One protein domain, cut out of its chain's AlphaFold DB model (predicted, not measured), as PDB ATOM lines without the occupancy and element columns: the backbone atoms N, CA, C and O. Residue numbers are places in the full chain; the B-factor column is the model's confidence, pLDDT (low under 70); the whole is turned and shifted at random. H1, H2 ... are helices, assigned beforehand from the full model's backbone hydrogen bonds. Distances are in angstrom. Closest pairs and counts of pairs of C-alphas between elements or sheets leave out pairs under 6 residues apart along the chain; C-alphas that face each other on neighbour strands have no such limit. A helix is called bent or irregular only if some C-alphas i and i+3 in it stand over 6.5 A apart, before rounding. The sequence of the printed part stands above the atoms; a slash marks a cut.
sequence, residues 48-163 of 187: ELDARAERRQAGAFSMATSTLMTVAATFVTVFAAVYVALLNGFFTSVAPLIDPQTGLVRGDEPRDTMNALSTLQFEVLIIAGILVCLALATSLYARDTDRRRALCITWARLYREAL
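Overview. This is residues 48 to 163 of the 187 residues of an uncharacterized protein of Leifsonia shinshuensis (UniProt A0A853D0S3). This is a long, thin helical hairpin: H3, the longest helix, and H2 lie side by side, joined by a loop at one end of the rod. H3 is much the longer of the two and runs on past the beginning of H2, where the short helix H1 packs on its residues 148 to 156. Residues 99 to 104 of the loop stick out at one end, and residues 158 to 163 of H3 at the other. The printed part has 116 residues, with three named helices in the order H1, H2, H3 and no named strand, and its class is all helix. It is extended, with a radius of gyration of the C-alphas of 26.1 A and spans of 92 by 19 by 16 A.

Arrangement. H3, residues 109 to 163, touches H2, residues 60 to 97, and the closest C-alphas of the two are those of Ala 135 and Thr 65, 5.2 A apart. They form a helical hairpin, with a shallow tilt of 13 degrees, opposite ways. H3 touches H1, residues 48 to 54, with its residues 148 to 156 alone. The closest C-alphas there are those of Arg 149 and Ala 53, 4.8 A apart. Their lines stand at a steep tilt of 39 degrees, opposite ways. H1 and H2 are apart. Every O i to N i+4 pair is within hydrogen-bond range in H1 and H3, and 32 of 34 are in H2.

Along the chain. H3 is 81.4 A long from C-alpha 109 to C-alpha 163, which is at (195.863, 232.260, 61.708). H2 is 55.6 A long, from C-alpha 60 at (169.953, 212.799, 55.953) to C-alpha 97. It is irregular, but only just: C-alphas 93 and 96 are 6.8 A apart. H1 begins with C-alpha 48 at (190.995, 217.697, 55.409) and is 9.8 A long.

Size, cuts and confidence. The two C-alphas farthest apart, those of Gln 101 and Leu 163, are 91.9 A apart. The printed part has no cut. The link from H2 to H3 is long, with 11 residues, and that from H1 to H2 is tight, with 5. The mean pLDDT of the printed part is 79.4, and residues 57 to 64 and residue 107 are under 70.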
ATOM      1  N   GLU A  48     191.393 219.013  54.904       89.56
ATOM      2  CA  GLU A  48     190.995 217.697  55.409       89.56
ATOM      3  C   GLU A  48     189.865 217.796  56.450       89.56
ATOM      4  O   GLU A  48     188.958 216.960  56.473       89.56
ATOM      5  N   LEU A  49     189.878 218.816  57.317       86.81
ATOM      6  CA  LEU A  49     188.795 219.056  58.276       86.81
ATOM      7  C   LEU A  49     187.487 219.433  57.575       86.81
ATOM      8  O   LEU A  49     186.438 218.897  57.944       86.81
ATOM      9  N   ASP A  50     187.557 220.294  56.562       85.62
ATOM     10  CA  ASP A  50     186.405 220.695  55.752       85.62
ATOM     11  C   ASP A  50     185.862 219.505  54.945       85.62
ATOM     12  O   ASP A  50     184.678 219.181  55.051       85.62
ATOM     13  N   ALA A  51     186.727 218.739  54.272       85.00
ATOM     14  CA  ALA A  51     186.334 217.531  53.545       85.00
ATOM     15  C   ALA A  51     185.672 216.485  54.464       85.00
ATOM     16  O   ALA A  51     184.690 215.837  54.093       85.00
ATOM     17  N   ARG A  52     186.164 216.318  55.699       83.81
ATOM     18  CA  ARG A  52     185.549 215.433  56.708       83.81
ATOM     19  C   ARG A  52     184.211 215.949  57.232       83.81
ATOM     20  O   ARG A  52     183.404 215.139  57.699       83.81
ATOM     21  N   ALA A  53     183.990 217.260  57.223       80.88
ATOM     22  CA  ALA A  53     182.716 217.862  57.595       80.88
ATOM     23  C   ALA A  53     181.684 217.761  56.459       80.88
ATOM     24  O   ALA A  53     180.508 217.529  56.737       80.88
ATOM     25  N   GLU A  54     182.121 217.878  55.203       79.38
ATOM     26  CA  GLU A  54     181.279 217.765  54.006       79.38
ATOM     27  C   GLU A  54     180.869 216.324  53.698       79.38
ATOM     28  O   GLU A  54     179.696 216.062  53.434       79.38
ATOM     29  N   ARG A  55     181.795 215.360  53.813       75.31
ATOM     30  CA  ARG A  55     181.490 213.924  53.634       75.31
ATOM     31  C   ARG A  55     180.423 213.412  54.603       75.31
ATOM     32  O   ARG A  55     179.812 212.376  54.357       75.31
ATOM     33  N   ARG A  56     180.203 214.110  55.717       71.75
ATOM     34  CA  ARG A  56     179.135 213.812  56.674       71.75
ATOM     35  C   ARG A  56     177.953 214.725  56.356       71.75
ATOM     36  O   ARG A  56     177.903 215.860  56.820       71.75
ATOM     37  N   GLN A  57     177.015 214.249  55.538       62.59
ATOM     38  CA  GLN A  57     175.795 215.001  55.238       62.59
ATOM     39  C   GLN A  57     174.996 215.260  56.520       62.59
ATOM     40  O   GLN A  57     174.672 214.332  57.260       62.59
ATOM     41  N   ALA A  58     174.666 216.527  56.767       56.00
ATOM     42  CA  ALA A  58     173.774 216.912  57.854       56.00
ATOM     43  C   ALA A  58     172.354 216.419  57.562       56.00
ATOM     44  O   ALA A  58     171.854 216.616  56.456       56.00
ATOM     45  N   GLY A  59     171.675 215.841  58.549       56.88
ATOM     46  CA  GLY A  59     170.216 215.696  58.513       56.88
ATOM     47  C   GLY A  59     169.639 214.583  57.629       56.88
ATOM     48  O   GLY A  59     168.480 214.226  57.836       56.88
ATOM     49  N   ALA A  60     170.414 213.958  56.735       60.81
ATOM     50  CA  ALA A  60     169.953 212.799  55.953       60.81
ATOM     51  C   ALA A  60     169.464 211.652  56.863       60.81
ATOM     52  O   ALA A  60     168.434 211.028  56.612       60.81
ATOM     53  N   PHE A  61     170.152 211.443  57.987       63.12
ATOM     54  CA  PHE A  61     169.766 210.441  58.977       63.12
ATOM     55  C   PHE A  61     168.552 210.853  59.819       63.12
ATOM     56  O   PHE A  61     167.745 209.997  60.162       63.12
ATOM     57  N   SER A  62     168.363 212.149  60.097       64.62
ATOM     58  CA  SER A  62     167.182 212.640  60.821       64.62
ATOM     59  C   SER A  62     165.896 212.412  60.025       64.62
ATOM     60  O   SER A  62     164.886 212.019  60.605       64.62
ATOM     61  N   MET A  63     165.929 212.623  58.702       66.06
ATOM     62  CA  MET A  63     164.798 212.279  57.834       66.06
ATOM     63  C   MET A  63     164.553 210.770  57.823       66.06
ATOM     64  O   MET A  63     163.419 210.348  58.019       66.06
ATOM     65  N   ALA A  64     165.600 209.952  57.671       66.62
ATOM     66  CA  ALA A  64     165.463 208.495  57.659       66.62
ATOM     67  C   ALA A  64     164.848 207.951  58.962       66.62
ATOM     68  O   ALA A  64     163.915 207.150  58.915       66.62
ATOM     69  N   THR A  65     165.304 208.426  60.125       72.81
ATOM     70  CA  THR A  65     164.739 208.044  61.428       72.81
ATOM     71  C   THR A  65     163.285 208.501  61.575       72.81
ATOM     72  O   THR A  65     162.448 207.725  62.033       72.81
ATOM     73  N   SER A  66     162.953 209.726  61.149       73.44
ATOM     74  CA  SER A  66     161.575 210.236  61.187       73.44
ATOM     75  C   SER A  66     160.633 209.422  60.299       73.44
ATOM     76  O   SER A  66     159.509 209.122  60.703       73.44
ATOM     77  N   THR A  67     161.087 209.031  59.107       77.31
ATOM     78  CA  THR A  67     160.314 208.190  58.187       77.31
ATOM     79  C   THR A  67     160.096 206.803  58.783       77.31
ATOM     80  O   THR A  67     158.964 206.332  58.803       77.31
ATOM     81  N   LEU A  68     161.138 206.176  59.342       76.25
ATOM     82  CA  LEU A  68     161.022 204.869  60.001       76.25
ATOM     83  C   LEU A  68     160.034 204.896  61.174       76.25
ATOM     84  O   LEU A  68     159.184 204.014  61.273       76.25
ATOM     85  N   MET A  69     160.096 205.926  62.024       77.56
ATOM     86  CA  MET A  69     159.154 206.082  63.139       77.56
ATOM     87  C   MET A  69     157.723 206.322  62.654       77.56
ATOM     88  O   MET A  69     156.788 205.744  63.203       77.56
ATOM     89  N   THR A  70     157.541 207.119  61.600       82.88
ATOM     90  CA  THR A  70     156.220 207.349  60.995       82.88
ATOM     91  C   THR A  70     155.638 206.061  60.420       82.88
ATOM     92  O   THR A  70     154.467 205.760  60.650       82.88
ATOM     93  N   VAL A  71     156.449 205.268  59.712       79.81
ATOM     94  CA  VAL A  71     156.039 203.965  59.169       79.81
ATOM     95  C   VAL A  71     155.651 203.015  60.300       79.81
ATOM     96  O   VAL A  71     154.584 202.409  60.235       79.81
ATOM     97  N   ALA A  72     156.455 202.938  61.363       78.38
ATOM     98  CA  ALA A  72     156.150 202.111  62.528       78.38
ATOM     99  C   ALA A  72     154.832 202.532  63.201       78.38
ATOM    100  O   ALA A  72     153.963 201.695  63.429       78.38
ATOM    101  N   ALA A  73     154.649 203.829  63.461       80.25
ATOM    102  CA  ALA A  73     153.433 204.355  64.078       80.25
ATOM    103  C   ALA A  73     152.189 204.104  63.211       80.25
ATOM    104  O   ALA A  73     151.150 203.681  63.721       80.25
ATOM    105  N   THR A  74     152.303 204.310  61.897       86.00
ATOM    106  CA  THR A  74     151.212 204.062  60.946       86.00
ATOM    107  C   THR A  74     150.847 202.581  60.924       86.00
ATOM    108  O   THR A  74     149.672 202.241  61.036       86.00
ATOM    109  N   PHE A  75     151.845 201.697  60.849       81.44
ATOM    110  CA  PHE A  75     151.639 200.250  60.842       81.44
ATOM    111  C   PHE A  75     150.928 199.768  62.111       81.44
ATOM    112  O   PHE A  75     149.919 199.070  62.018       81.44
ATOM    113  N   VAL A  76     151.386 200.206  63.290       82.94
ATOM    114  CA  VAL A  76     150.751 199.858  64.571       82.94
ATOM    115  C   VAL A  76     149.318 200.383  64.643       82.94
ATOM    116  O   VAL A  76     148.429 199.655  65.071       82.94
ATOM    117  N   THR A  77     149.071 201.618  64.201       86.50
ATOM    118  CA  THR A  77     147.735 202.233  64.270       86.50
ATOM    119  C   THR A  77     146.739 201.525  63.353       86.50
ATOM    120  O   THR A  77     145.636 201.184  63.782       86.50
ATOM    121  N   VAL A  78     147.132 201.261  62.102       86.50
ATOM    122  CA  VAL A  78     146.291 200.543  61.132       86.50
ATOM    123  C   VAL A  78     146.017 199.126  61.620       86.50
ATOM    124  O   VAL A  78     144.867 198.691  61.613       86.50
ATOM    125  N   PHE A  79     147.044 198.421  62.097       85.88
ATOM    126  CA  PHE A  79     146.854 197.076  62.619       85.88
ATOM    127  C   PHE A  79     145.954 197.060  63.852       85.88
ATOM    128  O   PHE A  79     145.050 196.238  63.914       85.88
ATOM    129  N   ALA A  80     146.139 197.978  64.804       83.56
ATOM    130  CA  ALA A  80     145.285 198.067  65.984       83.56
ATOM    131  C   ALA A  80     143.811 198.274  65.599       83.56
ATOM    132  O   ALA A  80     142.937 197.611  66.154       83.56
ATOM    133  N   ALA A  81     143.533 199.131  64.612       86.31
ATOM    134  CA  ALA A  81     142.176 199.344  64.116       86.31
ATOM    135  C   ALA A  81     141.577 198.069  63.494       86.31
ATOM    136  O   ALA A  81     140.454 197.687  63.830       86.31
ATOM    137  N   VAL A  82     142.336 197.380  62.633       86.88
ATOM    138  CA  VAL A  82     141.905 196.112  62.019       86.88
ATOM    139  C   VAL A  82     141.706 195.031  63.082       86.88
ATOM    140  O   VAL A  82     140.704 194.325  63.063       86.88
ATOM    141  N   TYR A  83     142.618 194.930  64.042       85.75
ATOM    142  CA  TYR A  83     142.570 193.946  65.117       85.75
ATOM    143  C   TYR A  83     141.351 194.144  66.025       85.75
ATOM    144  O   TYR A  83     140.643 193.187  66.322       85.75
ATOM    145  N   VAL A  84     141.046 195.389  66.404       87.31
ATOM    146  CA  VAL A  84     139.832 195.715  67.169       87.31
ATOM    147  C   VAL A  84     138.570 195.376  66.371       87.31
ATOM    148  O   VAL A  84     137.624 194.833  66.935       87.31
ATOM    149  N   ALA A  85     138.549 195.640  65.060       87.25
ATOM    150  CA  ALA A  85     137.428 195.254  64.206       87.25
ATOM    151  C   ALA A  85     137.248 193.726  64.141       87.25
ATOM    152  O   ALA A  85     136.124 193.239  64.262       87.25
ATOM    153  N   LEU A  86     138.347 192.971  64.018       87.50
ATOM    154  CA  LEU A  86     138.337 191.505  64.036       87.50
ATOM    155  C   LEU A  86     137.859 190.955  65.382       87.50
ATOM    156  O   LEU A  86     137.023 190.055  65.397       87.50
ATOM    157  N   LEU A  87     138.322 191.519  66.502       86.06
ATOM    158  CA  LEU A  87     137.857 191.137  67.836       86.06
ATOM    159  C   LEU A  87     136.367 191.421  68.018       86.06
ATOM    160  O   LEU A  87     135.640 190.552  68.489       86.06
ATOM    161  N   ASN A  88     135.887 192.599  67.616       85.81
ATOM    162  CA  ASN A  88     134.462 192.920  67.687       85.81
ATOM    163  C   ASN A  88     133.624 191.958  66.832       85.81
ATOM    164  O   ASN A  88     132.589 191.475  67.293       85.81
ATOM    165  N   GLY A  89     134.082 191.636  65.617       84.75
ATOM    166  CA  GLY A  89     133.438 190.643  64.755       84.75
ATOM    167  C   GLY A  89     133.405 189.252  65.393       84.75
ATOM    168  O   GLY A  89     132.352 188.619  65.424       84.75
ATOM    169  N   PHE A  90     134.526 188.819  65.971       86.12
ATOM    170  CA  PHE A  90     134.654 187.546  66.676       86.12
ATOM    171  C   PHE A  90     133.743 187.460  67.908       86.12
ATOM    172  O   PHE A  90     132.987 186.508  68.054       86.12
ATOM    173  N   PHE A  91     133.741 188.466  68.785       82.50
ATOM    174  CA  PHE A  91     132.866 188.451  69.960       82.50
ATOM    175  C   PHE A  91     131.383 188.491  69.578       82.50
ATOM    176  O   PHE A  91     130.569 187.838  70.229       82.50
ATOM    177  N   THR A  92     131.030 189.187  68.493       86.19
ATOM    178  CA  THR A  92     129.656 189.200  67.973       86.19
ATOM    179  C   THR A  92     129.241 187.827  67.431       86.19
ATOM    180  O   THR A  92     128.108 187.406  67.653       86.19
ATOM    181  N   SER A  93     130.142 187.105  66.752       81.50
ATOM    182  CA  SER A  93     129.846 185.778  66.192       81.50
ATOM    183  C   SER A  93     129.851 184.659  67.235       81.50
ATOM    184  O   SER A  93     129.098 183.697  67.098       81.50
ATOM    185  N   VAL A  94     130.658 184.789  68.293       82.94
ATOM    186  CA  VAL A  94     130.758 183.798  69.376       82.94
ATOM    187  C   VAL A  94     129.685 183.987  70.445       82.94
ATOM    188  O   VAL A  94     129.307 183.009  71.083       82.94
ATOM    189  N   ALA A  95     129.132 185.192  70.616       80.50
ATOM    190  CA  ALA A  95     128.048 185.469  71.565       80.50
ATOM    191  C   ALA A  95     126.900 184.425  71.575       80.50
ATOM    192  O   ALA A  95     126.535 183.982  72.664       80.50
ATOM    193  N   PRO A  96     126.349 183.968  70.430       79.06
ATOM    194  CA  PRO A  96     125.304 182.936  70.410       79.06
ATOM    195  C   PRO A  96     125.790 181.510  70.735       79.06
ATOM    196  O   PRO A  96     124.964 180.630  70.970       79.06
ATOM    197  N   LEU A  97     127.103 181.260  70.741       78.56
ATOM    198  CA  LEU A  97     127.714 179.962  71.067       78.56
ATOM    199  C   LEU A  97     128.051 179.819  72.560       78.56
ATOM    200  O   LEU A  97     128.490 178.749  72.991       78.56
ATOM    201  N   ILE A  98     127.869 180.886  73.343       80.56
ATOM    202  CA  ILE A  98     128.081 180.886  74.790       80.56
ATOM    203  C   ILE A  98     126.893 180.199  75.454       80.56
ATOM    204  O   ILE A  98     125.747 180.624  75.311       80.56
ATOM    205  N   ASP A  99     127.170 179.143  76.211       78.38
ATOM    206  CA  ASP A  99     126.163 178.495  77.037       78.38
ATOM    207  C   ASP A  99     125.714 179.451  78.162       78.38
ATOM    208  O   ASP A  99     126.535 179.834  79.000       78.38
ATOM    209  N   PRO A 100     124.427 179.831  78.231       74.69
ATOM    210  CA  PRO A 100     123.945 180.807  79.203       74.69
ATOM    211  C   PRO A 100     123.978 180.310  80.656       74.69
ATOM    212  O   PRO A 100     123.876 181.130  81.565       74.69
ATOM    213  N   GLN A 101     124.110 179.000  80.905       76.38
ATOM    214  CA  GLN A 101     124.192 178.454  82.265       76.38
ATOM    215  C   GLN A 101     125.626 178.322  82.781       76.38
ATOM    216  O   GLN A 101     125.855 178.459  83.981       76.38
ATOM    217  N   THR A 102     126.589 178.047  81.899       77.88
ATOM    218  CA  THR A 102     127.990 177.794  82.291       77.88
ATOM    219  C   THR A 102     128.953 178.896  81.856       77.88
ATOM    220  O   THR A 102     130.081 178.941  82.341       77.88
ATOM    221  N   GLY A 103     128.537 179.783  80.948       72.19
ATOM    222  CA  GLY A 103     129.389 180.809  80.344       72.19
ATOM    223  C   GLY A 103     130.461 180.249  79.404       72.19
ATOM    224  O   GLY A 103     131.313 181.002  78.934       72.19
ATOM    225  N   LEU A 104     130.449 178.939  79.134       77.25
ATOM    226  CA  LEU A 104     131.436 178.283  78.284       77.25
ATOM    227  C   LEU A 104     131.045 178.408  76.812       77.25
ATOM    228  O   LEU A 104     129.897 178.177  76.429       77.25
ATOM    229  N   VAL A 105     132.025 178.748  75.980       74.69
ATOM    230  CA  VAL A 105     131.888 178.750  74.522       74.69
ATOM    231  C   VAL A 105     131.892 177.302  74.030       74.69
ATOM    232  O   VAL A 105     132.816 176.548  74.340       74.69
ATOM    233  N   ARG A 106     130.867 176.893  73.278       71.62
ATOM    234  CA  ARG A 106     130.788 175.541  72.703       71.62
ATOM    235  C   ARG A 106     131.602 175.449  71.403       71.62
ATOM    236  O   ARG A 106     131.385 176.243  70.492       71.62
ATOM    237  N   GLY A 107     132.467 174.436  71.305       68.06
ATOM    238  CA  GLY A 107     133.254 174.107  70.106       68.06
ATOM    239  C   GLY A 107     134.723 174.541  70.173       68.06
ATOM    240  O   GLY A 107     135.076 175.460  70.909       68.06
ATOM    241  N   ASP A 108     135.577 173.873  69.394       74.94
ATOM    242  CA  ASP A 108     137.023 174.157  69.323       74.94
ATOM    243  C   ASP A 108     137.351 175.334  68.379       74.94
ATOM    244  O   ASP A 108     138.320 176.063  68.585       74.94
ATOM    245  N   GLU A 109     136.484 175.599  67.400       75.69
ATOM    246  CA  GLU A 109     136.641 176.637  66.368       75.69
ATOM    247  C   GLU A 109     136.865 178.066  66.924       75.69
ATOM    248  O   GLU A 109     137.761 178.777  66.449       75.69
ATOM    249  N   PRO A 110     136.138 178.518  67.971       78.06
ATOM    250  CA  PRO A 110     136.370 179.824  68.589       78.06
ATOM    251  C   PRO A 110     137.721 179.907  69.306       78.06
ATOM    252  O   PRO A 110     138.356 180.963  69.329       78.06
ATOM    253  N   ARG A 111     138.185 178.790  69.877       77.75
ATOM    254  CA  ARG A 111     139.477 178.714  70.562       77.75
ATOM    255  C   ARG A 111     140.627 178.812  69.562       77.75
ATOM    256  O   ARG A 111     141.558 179.581  69.795       77.75
ATOM    257  N   ASP A 112     140.534 178.099  68.444       83.62
ATOM    258  CA  ASP A 112     141.533 178.155  67.372       83.62
ATOM    259  C   ASP A 112     141.593 179.544  66.728       83.62
ATOM    260  O   ASP A 112     142.677 180.089  66.509       83.62
ATOM    261  N   THR A 113     140.434 180.174  66.525       82.62
ATOM    262  CA  THR A 113     140.344 181.547  66.006       82.62
ATOM    263  C   THR A 113     140.980 182.560  66.966       82.62
ATOM    264  O   THR A 113     141.752 183.420  66.538       82.62
ATOM    265  N   MET A 114     140.725 182.444  68.274       82.00
ATOM    266  CA  MET A 114     141.329 183.323  69.283       82.00
ATOM    267  C   MET A 114     142.848 183.125  69.389       82.00
ATOM    268  O   MET A 114     143.593 184.098  69.531       82.00
ATOM    269  N   ASN A 115     143.327 181.883  69.268       84.00
ATOM    270  CA  ASN A 115     144.758 181.588  69.199       84.00
ATOM    271  C   ASN A 115     145.397 182.222  67.955       84.00
ATOM    272  O   ASN A 115     146.442 182.857  68.073       84.00
ATOM    273  N   ALA A 116     144.761 182.122  66.786       83.62
ATOM    274  CA  ALA A 116     145.251 182.745  65.556       83.62
ATOM    275  C   ALA A 116     145.316 184.281  65.665       83.62
ATOM    276  O   ALA A 116     146.324 184.886  65.299       83.62
ATOM    277  N   LEU A 117     144.281 184.910  66.235       84.88
ATOM    278  CA  LEU A 117     144.263 186.351  66.507       84.88
ATOM    279  C   LEU A 117     145.377 186.760  67.480       84.88
ATOM    280  O   LEU A 117     146.045 187.772  67.271       84.88
ATOM    281  N   SER A 118     145.610 185.964  68.522       83.12
ATOM    282  CA  SER A 118     146.681 186.214  69.492       83.12
ATOM    283  C   SER A 118     148.063 186.119  68.835       83.12
ATOM    284  O   SER A 118     148.898 186.999  69.037       83.12
ATOM    285  N   THR A 119     148.295 185.108  67.993       86.81
ATOM    286  CA  THR A 119     149.545 184.950  67.229       86.81
ATOM    287  C   THR A 119     149.800 186.148  66.313       86.81
ATOM    288  O   THR A 119     150.889 186.719  66.350       86.81
ATOM    289  N   LEU A 120     148.782 186.595  65.571       82.94
ATOM    290  CA  LEU A 120     148.861 187.792  64.724       82.94
ATOM    291  C   LEU A 120     149.257 189.047  65.518       82.94
ATOM    292  O   LEU A 120     150.086 189.835  65.064       82.94
ATOM    293  N   GLN A 121     148.694 189.233  66.716       82.31
ATOM    294  CA  GLN A 121     149.061 190.351  67.585       82.31
ATOM    295  C   GLN A 121     150.540 190.289  67.997       82.31
ATOM    296  O   GLN A 121     151.232 191.309  67.952       82.31
ATOM    297  N   PHE A 122     151.036 189.109  68.379       82.75
ATOM    298  CA  PHE A 122     152.441 188.932  68.746       82.75
ATOM    299  C   PHE A 122     153.388 189.229  67.578       82.75
ATOM    300  O   PHE A 122     154.371 189.944  67.768       82.75
ATOM    301  N   GLU A 123     153.083 188.749  66.372       83.19
ATOM    302  CA  GLU A 123     153.904 189.003  65.181       83.19
ATOM    303  C   GLU A 123     154.024 190.499  64.872       83.19
ATOM    304  O   GLU A 123     155.122 191.007  64.627       83.19
ATOM    305  N   VAL A 124     152.919 191.240  64.961       82.62
ATOM    306  CA  VAL A 124     152.942 192.688  64.727       82.62
ATOM    307  C   VAL A 124     153.726 193.436  65.794       82.62
ATOM    308  O   VAL A 124     154.479 194.354  65.458       82.62
ATOM    309  N   LEU A 125     153.617 193.040  67.064       82.31
ATOM    310  CA  LEU A 125     154.423 193.631  68.133       82.31
ATOM    311  C   LEU A 125     155.921 193.384  67.921       82.31
ATOM    312  O   LEU A 125     156.723 194.290  68.153       82.31
ATOM    313  N   ILE A 126     156.301 192.201  67.427       85.69
ATOM    314  CA  ILE A 126     157.692 191.888  67.074       85.69
ATOM    315  C   ILE A 126     158.176 192.815  65.952       85.69
ATOM    316  O   ILE A 126     159.224 193.448  66.093       85.69
ATOM    317  N   ILE A 127     157.409 192.953  64.866       83.38
ATOM    318  CA  ILE A 127     157.768 193.821  63.732       83.38
ATOM    319  C   ILE A 127     157.893 195.284  64.178       83.38
ATOM    320  O   ILE A 127     158.885 195.947  63.868       83.38
ATOM    321  N   ALA A 128     156.925 195.784  64.948       78.56
ATOM    322  CA  ALA A 128     156.954 197.139  65.487       78.56
ATOM    323  C   ALA A 128     158.180 197.366  66.388       78.56
ATOM    324  O   ALA A 128     158.866 198.382  66.256       78.56
ATOM    325  N   GLY A 129     158.505 196.396  67.247       80.06
ATOM    326  CA  GLY A 129     159.699 196.430  68.089       80.06
ATOM    327  C   GLY A 129     160.993 196.514  67.276       80.06
ATOM    328  O   GLY A 129     161.846 197.354  67.567       80.06
ATOM    329  N   ILE A 130     161.125 195.711  66.214       86.38
ATOM    330  CA  ILE A 130     162.287 195.746  65.310       86.38
ATOM    331  C   ILE A 130     162.435 197.127  64.659       86.38
ATOM    332  O   ILE A 130     163.541 197.672  64.632       86.38
ATOM    333  N   LEU A 131     161.339 197.723  64.180       80.38
ATOM    334  CA  LEU A 131     161.363 199.052  63.557       80.38
ATOM    335  C   LEU A 131     161.808 200.145  64.537       80.38
ATOM    336  O   LEU A 131     162.628 200.992  64.179       80.38
ATOM    337  N   VAL A 132     161.326 200.105  65.782       81.19
ATOM    338  CA  VAL A 132     161.736 201.052  66.833       81.19
ATOM    339  C   VAL A 132     163.216 200.880  67.176       81.19
ATOM    340  O   VAL A 132     163.943 201.870  67.261       81.19
ATOM    341  N   CYS A 133     163.695 199.641  67.316       84.44
ATOM    342  CA  CYS A 133     165.112 199.354  67.543       84.44
ATOM    343  C   CYS A 133     165.994 199.867  66.395       84.44
ATOM    344  O   CYS A 133     167.039 200.470  66.642       84.44
ATOM    345  N   LEU A 134     165.563 199.690  65.143       83.81
ATOM    346  CA  LEU A 134     166.272 200.196  63.969       83.81
ATOM    347  C   LEU A 134     166.291 201.734  63.935       83.81
ATOM    348  O   LEU A 134     167.323 202.350  63.649       83.81
ATOM    349  N   ALA A 135     165.176 202.374  64.284       77.00
ATOM    350  CA  ALA A 135     165.089 203.826  64.402       77.00
ATOM    351  C   ALA A 135     165.995 204.366  65.529       77.00
ATOM    352  O   ALA A 135     166.698 205.360  65.347       77.00
ATOM    353  N   LEU A 136     166.069 203.674  66.670       80.12
ATOM    354  CA  LEU A 136     166.994 204.008  67.758       80.12
ATOM    355  C   LEU A 136     168.456 203.855  67.326       80.12
ATOM    356  O   LEU A 136     169.242 204.784  67.516       80.12
ATOM    357  N   ALA A 137     168.818 202.739  66.693       80.31
ATOM    358  CA  ALA A 137     170.174 202.500  66.202       80.31
ATOM    359  C   ALA A 137     170.616 203.577  65.197       80.31
ATOM    360  O   ALA A 137     171.707 204.137  65.322       80.31
ATOM    361  N   THR A 138     169.745 203.928  64.246       75.50
ATOM    362  CA  THR A 138     170.014 204.999  63.274       75.50
ATOM    363  C   THR A 138     170.127 206.365  63.946       75.50
ATOM    364  O   THR A 138     171.036 207.118  63.607       75.50
ATOM    365  N   SER A 139     169.299 206.664  64.953       72.25
ATOM    366  CA  SER A 139     169.384 207.927  65.702       72.25
ATOM    367  C   SER A 139     170.688 208.067  66.503       72.25
ATOM    368  O   SER A 139     171.306 209.134  66.515       72.25
ATOM    369  N   LEU A 140     171.155 206.984  67.136       74.81
ATOM    370  CA  LEU A 140     172.415 206.968  67.880       74.81
ATOM    371  C   LEU A 140     173.611 207.117  66.942       74.81
ATOM    372  O   LEU A 140     174.530 207.885  67.230       74.81
ATOM    373  N   TYR A 141     173.573 206.429  65.802       73.38
ATOM    374  CA  TYR A 141     174.594 206.558  64.772       73.38
ATOM    375  C   TYR A 141     174.641 207.980  64.193       73.38
ATOM    376  O   TYR A 141     175.720 208.566  64.095       73.38
ATOM    377  N   ALA A 142     173.477 208.571  63.900       70.62
ATOM    378  CA  ALA A 142     173.346 209.953  63.438       70.62
ATOM    379  C   ALA A 142     173.942 210.952  64.437       70.62
ATOM    380  O   ALA A 142     174.658 211.878  64.066       70.62
ATOM    381  N   ARG A 143     173.706 210.734  65.732       70.94
ATOM    382  CA  ARG A 143     174.241 211.601  66.782       70.94
ATOM    383  C   ARG A 143     175.769 211.575  66.837       70.94
ATOM    384  O   ARG A 143     176.378 212.621  67.066       70.94
ATOM    385  N   ASP A 144     176.401 210.417  66.637       75.69
ATOM    386  CA  ASP A 144     177.869 210.331  66.607       75.69
ATOM    387  C   ASP A 144     178.451 210.978  65.341       75.69
ATOM    388  O   ASP A 144     179.446 211.707  65.414       75.69
ATOM    389  N   THR A 145     177.817 210.783  64.182       74.06
ATOM    390  CA  THR A 145     178.266 211.400  62.926       74.06
ATOM    391  C   THR A 145     178.115 212.922  62.951       74.06
ATOM    392  O   THR A 145     179.075 213.622  62.605       74.06
ATOM    393  N   ASP A 146     176.991 213.441  63.449       75.75
ATOM    394  CA  ASP A 146     176.754 214.877  63.630       75.75
ATOM    395  C   ASP A 146     177.719 215.486  64.651       75.75
ATOM    396  O   ASP A 146     178.288 216.554  64.410       75.75
ATOM    397  N   ARG A 147     178.000 214.784  65.758       75.19
ATOM    398  CA  ARG A 147     178.999 215.225  66.744       75.19
ATOM    399  C   ARG A 147     180.388 215.334  66.121       75.19
ATOM    400  O   ARG A 147     181.070 216.340  66.318       75.19
ATOM    401  N   ARG A 148     180.826 214.327  65.360       78.44
ATOM    402  CA  ARG A 148     182.134 214.348  64.678       78.44
ATOM    403  C   ARG A 148     182.211 215.461  63.639       78.44
ATOM    404  O   ARG A 148     183.244 216.116  63.537       78.44
ATOM    405  N   ARG A 149     181.127 215.695  62.899       78.69
ATOM    406  CA  ARG A 149     181.021 216.805  61.948       78.69
ATOM    407  C   ARG A 149     181.142 218.157  62.649       78.69
ATOM    408  O   ARG A 149     181.966 218.972  62.246       78.69
ATOM    409  N   ALA A 150     180.384 218.366  63.725       78.19
ATOM    410  CA  ALA A 150     180.437 219.590  64.520       78.19
ATOM    411  C   ALA A 150     181.843 219.837  65.088       78.19
ATOM    412  O   ALA A 150     182.334 220.965  65.046       78.19
ATOM    413  N   LEU A 151     182.527 218.784  65.548       81.19
ATOM    414  CA  LEU A 151     183.918 218.876  65.994       81.19
ATOM    415  C   LEU A 151     184.863 219.290  64.861       81.19
ATOM    416  O   LEU A 151     185.677 220.183  65.075       81.19
ATOM    417  N   CYS A 152     184.753 218.698  63.666       84.50
ATOM    418  CA  CYS A 152     185.577 219.086  62.513       84.50
ATOM    419  C   CYS A 152     185.397 220.569  62.151       84.50
ATOM    420  O   CYS A 152     186.391 221.277  62.019       84.50
ATOM    421  N   ILE A 153     184.151 221.052  62.087       79.44
ATOM    422  CA  ILE A 153     183.833 222.464  61.808       79.44
ATOM    423  C   ILE A 153     184.400 223.379  62.901       79.44
ATOM    424  O   ILE A 153     184.995 224.415  62.606       79.44
ATOM    425  N   THR A 154     184.245 222.990  64.168       82.56
ATOM    426  CA  THR A 154     184.735 223.779  65.307       82.56
ATOM    427  C   THR A 154     186.259 223.886  65.289       82.56
ATOM    428  O   THR A 154     186.795 224.976  65.465       82.56
ATOM    429  N   TRP A 155     186.967 222.786  65.017       85.38
ATOM    430  CA  TRP A 155     188.425 222.797  64.889       85.38
ATOM    431  C   TRP A 155     188.902 223.616  63.689       85.38
ATOM    432  O   TRP A 155     189.826 224.408  63.841       85.38
ATOM    433  N   ALA A 156     188.250 223.490  62.528       85.56
ATOM    434  CA  ALA A 156     188.574 224.297  61.353       85.56
ATOM    435  C   ALA A 156     188.422 225.797  61.651       85.56
ATOM    436  O   ALA A 156     189.298 226.591  61.317       85.56
ATOM    437  N   ARG A 157     187.352 226.180  62.359       84.06
ATOM    438  CA  ARG A 157     187.129 227.561  62.795       84.06
ATOM    439  C   ARG A 157     188.216 228.052  63.751       84.06
ATOM    440  O   ARG A 157     188.785 229.108  63.503       84.06
ATOM    441  N   LEU A 158     188.535 227.285  64.795       81.88
ATOM    442  CA  LEU A 158     189.576 227.651  65.766       81.88
ATOM    443  C   LEU A 158     190.948 227.823  65.101       81.88
ATOM    444  O   LEU A 158     191.694 228.732  65.451       81.88
ATOM    445  N   TYR A 159     191.280 226.978  64.124       85.06
ATOM    446  CA  TYR A 159     192.528 227.088  63.375       85.06
ATOM    447  C   TYR A 159     192.555 228.287  62.426       85.06
ATOM    448  O   TYR A 159     193.569 228.978  62.381       85.06
ATOM    449  N   ARG A 160     191.453 228.605  61.734       84.38
ATOM    450  CA  ARG A 160     191.355 229.841  60.934       84.38
ATOM    451  C   ARG A 160     191.478 231.089  61.811       84.38
ATOM    452  O   ARG A 160     192.280 231.961  61.501       84.38
ATOM    453  N   GLU A 161     190.784 231.131  62.949       80.00
ATOM    454  CA  GLU A 161     190.888 232.230  63.920       80.00
ATOM    455  C   GLU A 161     192.313 232.364  64.493       80.00
ATOM    456  O   GLU A 161     192.790 233.474  64.715       80.00
ATOM    457  N   ALA A 162     193.032 231.252  64.691       77.75
ATOM    458  CA  ALA A 162     194.422 231.269  65.148       77.75
ATOM    459  C   ALA A 162     195.408 231.823  64.102       77.75
ATOM    460  O   ALA A 162     196.436 232.389  64.483       77.75
ATOM    461  N   LEU A 163     195.103 231.666  62.811       77.50
ATOM    462  CA  LEU A 163     195.863 232.260  61.708       77.50
ATOM    463  C   LEU A 163     195.513 233.745  61.542       77.50
ATOM    464  O   LEU A 163     196.408 234.581  61.488       77.50
TER     465      LEU A 163